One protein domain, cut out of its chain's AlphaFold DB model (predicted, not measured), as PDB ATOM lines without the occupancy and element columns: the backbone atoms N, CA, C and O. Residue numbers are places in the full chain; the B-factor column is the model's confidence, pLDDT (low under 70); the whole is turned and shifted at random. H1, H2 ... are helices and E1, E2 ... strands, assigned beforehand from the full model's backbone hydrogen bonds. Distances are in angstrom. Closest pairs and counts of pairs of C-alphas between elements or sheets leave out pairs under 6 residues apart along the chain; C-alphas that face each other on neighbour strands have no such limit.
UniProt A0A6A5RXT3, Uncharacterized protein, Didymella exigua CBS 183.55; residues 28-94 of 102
ATOM      1  N   ASN A  28     357.988 266.280 270.639       91.56
ATOM      2  CA  ASN A  28     359.052 267.227 270.338       91.56
ATOM      3  C   ASN A  28     359.109 267.456 268.832       91.56
ATOM      4  O   ASN A  28     359.108 266.483 268.083       91.56
ATOM      5  N   TYR A  29     359.207 268.711 268.405       91.69
ATOM      6  CA  TYR A  29     359.309 269.104 267.002       91.69
ATOM      7  C   TYR A  29     360.533 269.971 266.748       91.69
ATOM      8  O   TYR A  29     360.983 270.714 267.623       91.69
ATOM      9  N   CYS A  30     361.088 269.873 265.543       92.81
ATOM     10  CA  CYS A  30     362.133 270.791 265.117       92.81
ATOM     11  C   CYS A  30     361.554 272.174 264.816       92.81
ATOM     12  O   CYS A  30     360.468 272.284 264.244       92.81
ATOM     13  N   GLY A  31     362.303 273.231 265.130       92.50
ATOM     14  CA  GLY A  31     361.886 274.601 264.837       92.50
ATOM     15  C   GLY A  31     361.597 274.833 263.351       92.50
ATOM     16  O   GLY A  31     360.633 275.520 263.018       92.50
ATOM     17  N   TRP A  32     362.369 274.212 262.448       93.31
ATOM     18  CA  TRP A  32     362.091 274.260 261.009       93.31
ATOM     19  C   TRP A  32     360.722 273.669 260.673       93.31
ATOM     20  O   TRP A  32     360.018 274.228 259.846       93.31
ATOM     21  N   TYR A  33     360.293 272.593 261.340       92.31
ATOM     22  CA  TYR A  33     358.990 271.987 261.078       92.31
ATOM     23  C   TYR A  33     357.860 272.904 261.553       92.31
ATOM     24  O   TYR A  33     356.912 273.161 260.812       92.31
ATOM     25  N   LEU A  34     357.993 273.468 262.759       91.38
ATOM     26  CA  LEU A  34     357.029 274.439 263.279       91.38
ATOM     27  C   LEU A  34     356.910 275.659 262.357       91.38
ATOM     28  O   LEU A  34     355.804 276.098 262.052       91.38
ATOM     29  N   SER A  35     358.034 276.185 261.869       92.88
ATOM     30  CA  SER A  35     358.032 277.379 261.027       92.88
ATOM     31  C   SER A  35     357.588 277.107 259.590       92.88
ATOM     32  O   SER A  35     356.668 277.759 259.101       92.88
ATOM     33  N   ASP A  36     358.200 276.127 258.925       92.06
ATOM     34  CA  ASP A  36     358.043 275.908 257.484       92.06
ATOM     35  C   ASP A  36     356.816 275.057 257.142       92.06
ATOM     36  O   ASP A  36     356.200 275.269 256.100       92.06
ATOM     37  N   HIS A  37     356.431 274.119 258.015       89.88
ATOM     38  CA  HIS A  37     355.287 273.234 257.774       89.88
ATOM     39  C   HIS A  37     354.034 273.657 258.536       89.88
ATOM     40  O   HIS A  37     352.944 273.598 257.972       89.88
ATOM     41  N   LEU A  38     354.171 274.097 259.792       89.31
ATOM     42  CA  LEU A  38     353.026 274.559 260.589       89.31
ATOM     43  C   LEU A  38     352.789 276.072 260.479       89.31
ATOM     44  O   LEU A  38     351.813 276.585 261.029       89.31
ATOM     45  N   GLY A  39     353.662 276.802 259.777       91.00
ATOM     46  CA  GLY A  39     353.508 278.234 259.523       91.00
ATOM     47  C   GLY A  39     353.749 279.122 260.745       91.00
ATOM     48  O   GLY A  39     353.235 280.242 260.800       91.00
ATOM     49  N   TRP A  40     354.478 278.644 261.756       91.31
ATOM     50  CA  TRP A  40     354.777 279.443 262.944       91.31
ATOM     51  C   TRP A  40     355.809 280.525 262.618       91.31
ATOM     52  O   TRP A  40     356.791 280.309 261.905       91.31
ATOM     53  N   SER A  41     355.605 281.717 263.177       92.81
ATOM     54  CA  SER A  41     356.592 282.788 263.070       92.81
ATOM     55  C   SER A  41     357.820 282.460 263.917       92.81
ATOM     56  O   SER A  41     357.697 282.068 265.077       92.81
ATOM     57  N   THR A  42     359.013 282.703 263.376       93.81
ATOM     58  CA  THR A  42     360.265 282.583 264.133       93.81
ATOM     59  C   THR A  42     360.437 283.694 265.169       93.81
ATOM     60  O   THR A  42     361.203 283.529 266.109       93.81
ATOM     61  N   THR A  43     359.727 284.821 265.068       95.25
ATOM     62  CA  THR A  43     359.821 285.923 266.043       95.25
ATOM     63  C   THR A  43     359.506 285.490 267.483       95.25
ATOM     64  O   THR A  43     360.373 285.672 268.338       95.25
ATOM     65  N   PRO A  44     358.335 284.894 267.794       93.44
ATOM     66  CA  PRO A  44     358.068 284.374 269.137       93.44
ATOM     67  C   PRO A  44     359.053 283.268 269.532       93.44
ATOM     68  O   PRO A  44     359.561 283.279 270.645       93.44
ATOM     69  N   MET A  45     359.423 282.391 268.596       93.25
ATOM     70  CA  MET A  45     360.398 281.326 268.843       93.25
ATOM     71  C   MET A  45     361.766 281.866 269.301       93.25
ATOM     72  O   MET A  45     362.372 281.310 270.215       93.25
ATOM     73  N   LYS A  46     362.247 282.958 268.689       96.19
ATOM     74  CA  LYS A  46     363.485 283.655 269.079       96.19
ATOM     75  C   LYS A  46     363.358 284.310 270.452       96.19
ATOM     76  O   LYS A  46     364.284 284.214 271.255       96.19
ATOM     77  N   ASN A  47     362.217 284.943 270.732       95.81
ATOM     78  CA  ASN A  47     361.956 285.565 272.032       95.81
ATOM     79  C   ASN A  47     361.959 284.525 273.160       95.81
ATOM     80  O   ASN A  47     362.567 284.766 274.203       95.81
ATOM     81  N   ASP A  48     361.355 283.357 272.933       94.75
ATOM     82  CA  ASP A  48     361.339 282.265 273.908       94.75
ATOM     83  C   ASP A  48     362.751 281.723 274.164       94.75
ATOM     84  O   ASP A  48     363.143 281.537 275.318       94.75
ATOM     85  N   ILE A  49     363.559 281.537 273.111       95.06
ATOM     86  CA  ILE A  49     364.965 281.123 273.255       95.06
ATOM     87  C   ILE A  49     365.753 282.153 274.072       95.06
ATOM     88  O   ILE A  49     366.444 281.784 275.024       95.06
ATOM     89  N   GLN A  50     365.627 283.440 273.746       96.00
ATOM     90  CA  GLN A  50     366.305 284.519 274.464       96.00
ATOM     91  C   GLN A  50     365.855 284.615 275.924       96.00
ATOM     92  O   GLN A  50     366.672 284.918 276.794       96.00
ATOM     93  N   SER A  51     364.581 284.353 276.213       95.81
ATOM     94  CA  SER A  51     364.057 284.389 277.578       95.81
ATOM     95  C   SER A  51     364.521 283.201 278.423       95.81
ATOM     96  O   SER A  51     364.742 283.375 279.618       95.81
ATOM     97  N   ILE A  52     364.633 282.006 277.835       93.62
ATOM     98  CA  ILE A  52     364.924 280.759 278.563       93.62
ATOM     99  C   ILE A  52     366.430 280.503 278.664       93.62
ATOM    100  O   ILE A  52     366.927 280.116 279.719       93.62
ATOM    101  N   PHE A  53     367.162 280.713 277.571       94.31
ATOM    102  CA  PHE A  53     368.593 280.406 277.479       94.31
ATOM    103  C   PHE A  53     369.482 281.649 277.555       94.31
ATOM    104  O   PHE A  53     370.702 281.516 277.581       94.31
ATOM    105  N   HIS A  54     368.895 282.851 277.586       95.38
ATOM    106  CA  HIS A  54     369.623 284.125 277.618       95.38
ATOM    107  C   HIS A  54     370.573 284.342 276.428       95.38
ATOM    108  O   HIS A  54     371.556 285.075 276.540       95.38
ATOM    109  N   VAL A  55     370.253 283.760 275.266       92.06
ATOM    110  CA  VAL A  55     371.018 283.913 274.018       92.06
ATOM    111  C   VAL A  55     370.160 284.492 272.899       92.06
ATOM    112  O   VAL A  55     369.004 284.106 272.730       92.06
ATOM    113  N   SER A  56     370.746 285.388 272.105       93.81
ATOM    114  CA  SER A  56     370.096 285.932 270.914       93.81
ATOM    115  C   SER A  56     370.408 285.039 269.727       93.81
ATOM    116  O   SER A  56     371.565 284.683 269.494       93.81
ATOM    117  N   VAL A  57     369.373 284.671 268.981       94.00
ATOM    118  CA  VAL A  57     369.477 283.805 267.810       94.00
ATOM    119  C   VAL A  57     368.710 284.429 266.646       94.00
ATOM    120  O   VAL A  57     367.560 284.821 266.776       94.00
ATOM    121  N   ASP A  58     369.373 284.607 265.514       94.94
ATOM    122  CA  ASP A  58     369.091 283.848 264.302       94.94
ATOM    123  C   ASP A  58     367.707 283.222 263.995       94.94
ATOM    124  O   ASP A  58     367.276 282.353 264.752       94.94
ATOM    125  N   ASP A  59     367.076 283.493 262.840       93.44
ATOM    126  CA  ASP A  59     365.970 282.654 262.329       93.44
ATOM    127  C   ASP A  59     366.428 281.224 262.002       93.44
ATOM    128  O   ASP A  59     365.731 280.259 262.321       93.44
ATOM    129  N   GLN A  60     367.607 281.068 261.391       91.62
ATOM    130  CA  GLN A  60     368.155 279.756 261.042       91.62
ATOM    131  C   GLN A  60     368.507 278.966 262.305       91.62
ATOM    132  O   GLN A  60     368.220 277.771 262.399       91.62
ATOM    133  N   HIS A  61     369.075 279.636 263.304       91.81
ATOM    134  CA  HIS A  61     369.348 279.031 264.600       91.81
ATOM    135  C   HIS A  61     368.060 278.649 265.332       91.81
ATOM    136  O   HIS A  61     367.984 277.526 265.822       91.81
ATOM    137  N   ALA A  62     367.026 279.499 265.353       92.62
ATOM    138  CA  ALA A  62     365.732 279.147 265.948       92.62
ATOM    139  C   ALA A  62     365.122 277.892 265.297       92.62
ATOM    140  O   ALA A  62     364.611 277.010 265.985       92.62
ATOM    141  N   LYS A  63     365.263 277.742 263.977       91.94
ATOM    142  CA  LYS A  63     364.826 276.539 263.252       91.94
ATOM    143  C   LYS A  63     365.591 275.260 263.628       91.94
ATOM    144  O   LYS A  63     365.052 274.161 263.471       91.94
ATOM    145  N   ASN A  64     366.802 275.389 264.169       91.38
ATOM    146  CA  ASN A  64     367.630 274.277 264.640       91.38
ATOM    147  C   ASN A  64     367.397 273.891 266.112       91.38
ATOM    148  O   ASN A  64     367.965 272.897 266.571       91.38
ATOM    149  N   TYR A  65     366.558 274.625 266.852       92.25
ATOM    150  CA  TYR A  65     366.150 274.217 268.196       92.25
ATOM    151  C   TYR A  65     365.097 273.105 268.158       92.25
ATOM    152  O   TYR A  65     364.275 273.009 267.242       92.25
ATOM    153  N   MET A  66     365.111 272.281 269.203       92.81
ATOM    154  CA  MET A  66     364.038 271.351 269.525       92.81
ATOM    155  C   MET A  66     363.011 272.040 270.423       92.81
ATOM    156  O   MET A  66     363.368 272.640 271.441       92.81
ATOM    157  N   TYR A  67     361.737 271.888 270.088       93.38
ATOM    158  CA  TYR A  67     360.615 272.463 270.815       93.38
ATOM    159  C   TYR A  67     359.718 271.360 271.358       93.38
ATOM    160  O   TYR A  67     359.296 270.484 270.606       93.38
ATOM    161  N   HIS A  68     359.405 271.418 272.649       92.56
ATOM    162  CA  HIS A  68     358.416 270.535 273.257       92.56
ATOM    163  C   HIS A  68     357.041 271.181 273.171       92.56
ATOM    164  O   HIS A  68     356.855 272.305 273.642       92.56
ATOM    165  N   CYS A  69     356.087 270.489 272.557       91.75
ATOM    166  CA  CYS A  69     354.723 270.976 272.430       91.75
ATOM    167  C   CYS A  69     353.974 270.797 273.759       91.75
ATOM    168  O   CYS A  69     353.586 269.684 274.115       91.75
ATOM    169  N   ASN A  70     353.769 271.890 274.495       90.31
ATOM    170  CA  ASN A  70     353.110 271.868 275.807       90.31
ATOM    171  C   ASN A  70     351.584 271.946 275.691       90.31
ATOM    172  O   ASN A  70     350.864 271.430 276.543       90.31
ATOM    173  N   ALA A  71     351.095 272.617 274.651       87.25
ATOM    174  CA  ALA A  71     349.681 272.745 274.348       87.25
ATOM    175  C   ALA A  71     349.490 272.973 272.844       87.25
ATOM    176  O   ALA A  71     350.440 273.211 272.098       87.25
ATOM    177  N   VAL A  72     348.238 272.920 272.402       81.38
ATOM    178  CA  VAL A  72     347.862 273.252 271.027       81.38
ATOM    179  C   VAL A  72     348.390 274.650 270.678       81.38
ATOM    180  O   VAL A  72     348.081 275.626 271.362       81.38
ATOM    181  N   ARG A  73     349.220 274.732 269.629       80.44
ATOM    182  CA  ARG A  73     349.901 275.962 269.158       80.44
ATOM    183  C   ARG A  73     350.862 276.607 270.161       80.44
ATOM    184  O   ARG A  73     351.179 277.787 270.032       80.44
ATOM    185  N   GLN A  74     351.328 275.853 271.154       86.44
ATOM    186  CA  GLN A  74     352.295 276.326 272.138       86.44
ATOM    187  C   GLN A  74     353.404 275.299 272.312       86.44
ATOM    188  O   GLN A  74     353.177 274.179 272.770       86.44
ATOM    189  N   ALA A  75     354.629 275.704 271.995       91.94
ATOM    190  CA  ALA A  75     355.801 274.881 272.215       91.94
ATOM    191  C   ALA A  75     356.912 275.708 272.852       91.94
ATOM    192  O   ALA A  75     357.103 276.866 272.492       91.94
ATOM    193  N   SER A  76     357.646 275.111 273.785       93.44
ATOM    194  CA  SER A  76     358.791 275.761 274.425       93.44
ATOM    195  C   SER A  76     360.094 275.172 273.901       93.44
ATOM    196  O   SER A  76     360.187 273.948 273.749       93.44
ATOM    197  N   PRO A  77     361.114 276.000 273.632       93.12
ATOM    198  CA  PRO A  77     362.414 275.503 273.222       93.12
ATOM    199  C   PRO A  77     363.052 274.731 274.383       93.12
ATOM    200  O   PRO A  77     363.014 275.157 275.535       93.12
ATOM    201  N   THR A  78     363.638 273.580 274.076       91.06
ATOM    202  CA  THR A  78     364.225 272.666 275.071       91.06
ATOM    203  C   THR A  78     365.733 272.556 274.935       91.06
ATOM    204  O   THR A  78     366.440 272.500 275.938       91.06
ATOM    205  N   THR A  79     366.250 272.537 273.706       88.38
ATOM    206  CA  THR A  79     367.690 272.492 273.449       88.38
ATOM    207  C   THR A  79     368.017 272.909 272.017       88.38
ATOM    208  O   THR A  79     367.173 272.800 271.126       88.38
ATOM    209  N   SER A  80     369.254 273.356 271.798       85.75
ATOM    210  CA  SER A  80     369.817 273.588 270.466       85.75
ATOM    211  C   SER A  80     370.495 272.318 269.959       85.75
ATOM    212  O   SER A  80     371.311 271.726 270.670       85.75
ATOM    213  N   CYS A  81     370.213 271.902 268.725       83.50
ATOM    214  CA  CYS A  81     370.964 270.814 268.109       83.50
ATOM    215  C   CYS A  81     372.329 271.331 267.616       83.50
ATOM    216  O   CYS A  81     372.385 272.234 266.789       83.50
ATOM    217  N   SER A  82     373.442 270.735 268.073       76.69
ATOM    218  CA  SER A  82     374.808 271.157 267.686       76.69
ATOM    219  C   SER A  82     375.133 270.978 266.196       76.69
ATOM    220  O   SER A  82     376.101 271.552 265.712       76.69
ATOM    221  N   GLY A  83     374.372 270.135 265.491       74.12
ATOM    222  CA  GLY A  83     374.407 270.006 264.036       74.12
ATOM    223  C   GLY A  83     373.120 270.557 263.436       74.12
ATOM    224  O   GLY A  83     372.971 271.761 263.270       74.12
ATOM    225  N   ASN A  84     372.176 269.656 263.154       82.75
ATOM    226  CA  ASN A  84     370.851 269.985 262.630       82.75
ATOM    227  C   ASN A  84     369.765 269.259 263.430       82.75
ATOM    228  O   ASN A  84     369.996 268.183 263.988       82.75
ATOM    229  N   CYS A  85     368.566 269.834 263.450       87.81
ATOM    230  CA  CYS A  85     367.376 269.131 263.913       87.81
ATOM    231  C   CYS A  85     366.742 268.385 262.727       87.81
ATOM    232  O   CYS A  85     366.519 268.981 261.674       87.81
ATOM    233  N   GLN A  86     366.470 267.087 262.864       87.81
ATOM    234  CA  GLN A  86     365.898 266.240 261.814       87.81
ATOM    235  C   GLN A  86     364.512 265.714 262.174       87.81
ATOM    236  O   GLN A  86     364.244 265.398 263.330       87.81
ATOM    237  N   GLY A  87     363.691 265.538 261.134       76.06
ATOM    238  CA  GLY A  87     362.337 264.997 261.218       76.06
ATOM    239  C   GLY A  87     361.287 266.000 261.716       76.06
ATOM    240  O   GLY A  87     361.630 267.023 262.308       76.06
ATOM    241  N   PRO A  88     359.995 265.718 261.467       73.50
ATOM    242  CA  PRO A  88     358.915 266.433 262.133       73.50
ATOM    243  C   PRO A  88     358.986 266.173 263.639       73.50
ATOM    244  O   PRO A  88     359.072 267.123 264.405       73.50
ATOM    245  N   ILE A  89     359.072 264.904 264.059       82.75
ATOM    246  CA  ILE A  89     359.453 264.559 265.431       82.75
ATOM    247  C   ILE A  89     360.951 264.811 265.579       82.75
ATOM    248  O   ILE A  89     361.743 264.287 264.799       82.75
ATOM    249  N   ALA A  90     361.322 265.634 266.554       82.69
ATOM    250  CA  ALA A  90     362.666 266.165 266.668       82.69
ATOM    251  C   ALA A  90     363.705 265.101 267.021       82.69
ATOM    252  O   ALA A  90     363.639 264.459 268.072       82.69
ATOM    253  N   HIS A  91     364.738 265.025 266.189       83.81
ATOM    254  CA  HIS A  91     365.975 264.318 266.477       83.81
ATOM    255  C   HIS A  91     367.160 265.256 266.252       83.81
ATOM    256  O   HIS A  91     367.387 265.724 265.138       83.81
ATOM    257  N   CYS A  92     367.957 265.515 267.288       80.50
ATOM    258  CA  CYS A  92     369.226 266.206 267.088       80.50
ATOM    259  C   CYS A  92     370.243 265.232 266.496       80.50
ATOM    260  O   CYS A  92     370.700 264.313 267.183       80.50
ATOM    261  N   VAL A  93     370.659 265.463 265.250       72.00
ATOM    262  CA  VAL A  93     371.877 264.820 264.764       72.00
ATOM    263  C   VAL A  93     373.060 265.543 265.380       72.00
ATOM    264  O   VAL A  93     373.255 266.747 265.188       72.00
ATOM    265  N   ARG A  94     373.864 264.812 266.156       58.94
ATOM    266  CA  ARG A  94     375.209 265.283 266.473       58.94
ATOM    267  C   ARG A  94     375.918 265.495 265.142       58.94
ATOM    268  O   ARG A  94     375.942 264.581 264.319       58.94
TER     269      ARG A  94
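What this domain is: This is residues 28 to 94 of the 102 residues of an uncharacterized protein of Didymella exigua CBS 183.55 (UniProt A0A6A5RXT3). A small antiparallel sheet, built on the long hairpin E2 and E3 with short E1 beside E2, has H2 over one face and H1 standing up from that same face, while short H3 touches both helices. A second, small hairpin, E4 and E5, packs near the last residue of E1 and the first residues of E2. The printed part has 67 residues with three named helices and five named strands, in the order E1 H1 H2 H3 E2 E3 E4 E5; the larger sheet runs E1 - E2 - E3, and the class is mixed, helices and strands. It is compact, with a radius of gyration of the C-alphas of 10.4 A and spans of 28 by 25 by 18 A.

How they stand to each other: E1, residues 28 to 30, is an edge strand and the antiparallel neighbour of E2, residues 65 to 71, with N 29 and O 67 2.8 A apart, within hydrogen-bond range. E2 forms a hairpin with E3, residues 74 to 80, where N 68 and O 76 are 2.9 A apart. H1, residues 31 to 37, and H2, residues 42 to 53, are on the same face of this sheet, in two layers, helices over one face. H1 lies over E2 at a height over the sheet of 10.8 A and stands up from it at 61 degrees. H2 has a height over the sheet of 8.9 A; the closest C-alphas of H2 and E3 are those of Ile 49 and Pro 77, 6.2 A. H3, residues 59 to 63, only grazes the sheet with residues 61 to 63; it touches H1, closest at the C-alphas of Gly 31 and Lys 63, 3.9 A, and H2, closest at those of Lys 46 and Ala 62, 5.9 A. E4, residues 84 to 86, and E5, residues 91 to 93, form the other hairpin, with N 86 and O 91 2.8 A apart. The closest C-alphas of E1 and E4 are those of Cys 30 and Cys 85, 5.6 A. In H1, H2 and H3 every O i to N i+4 pair is within hydrogen-bond range.

Where its parts are: E1 begins at C-alpha 28 (359.052, 267.227, 270.338), and H1 follows it at residue 31. H2 is 15.9 A long from C-alpha 42 to C-alpha 53, and H3 begins at Asp 59. E2 measures 17.6 A and E3 17.8 A; C-alpha 74 is at (352.295, 276.326, 272.138). E4 begins at Asn 84, and E5 ends at C-alpha 93 (371.877, 264.820, 264.764).

The domain as a whole: The two C-alphas farthest apart are those of Val 72 and Arg 94, 28.8 A. The printed part has no cut, and each link between named elements is tight. The mean pLDDT of the printed part is 89.3, and residue 94 is under 70.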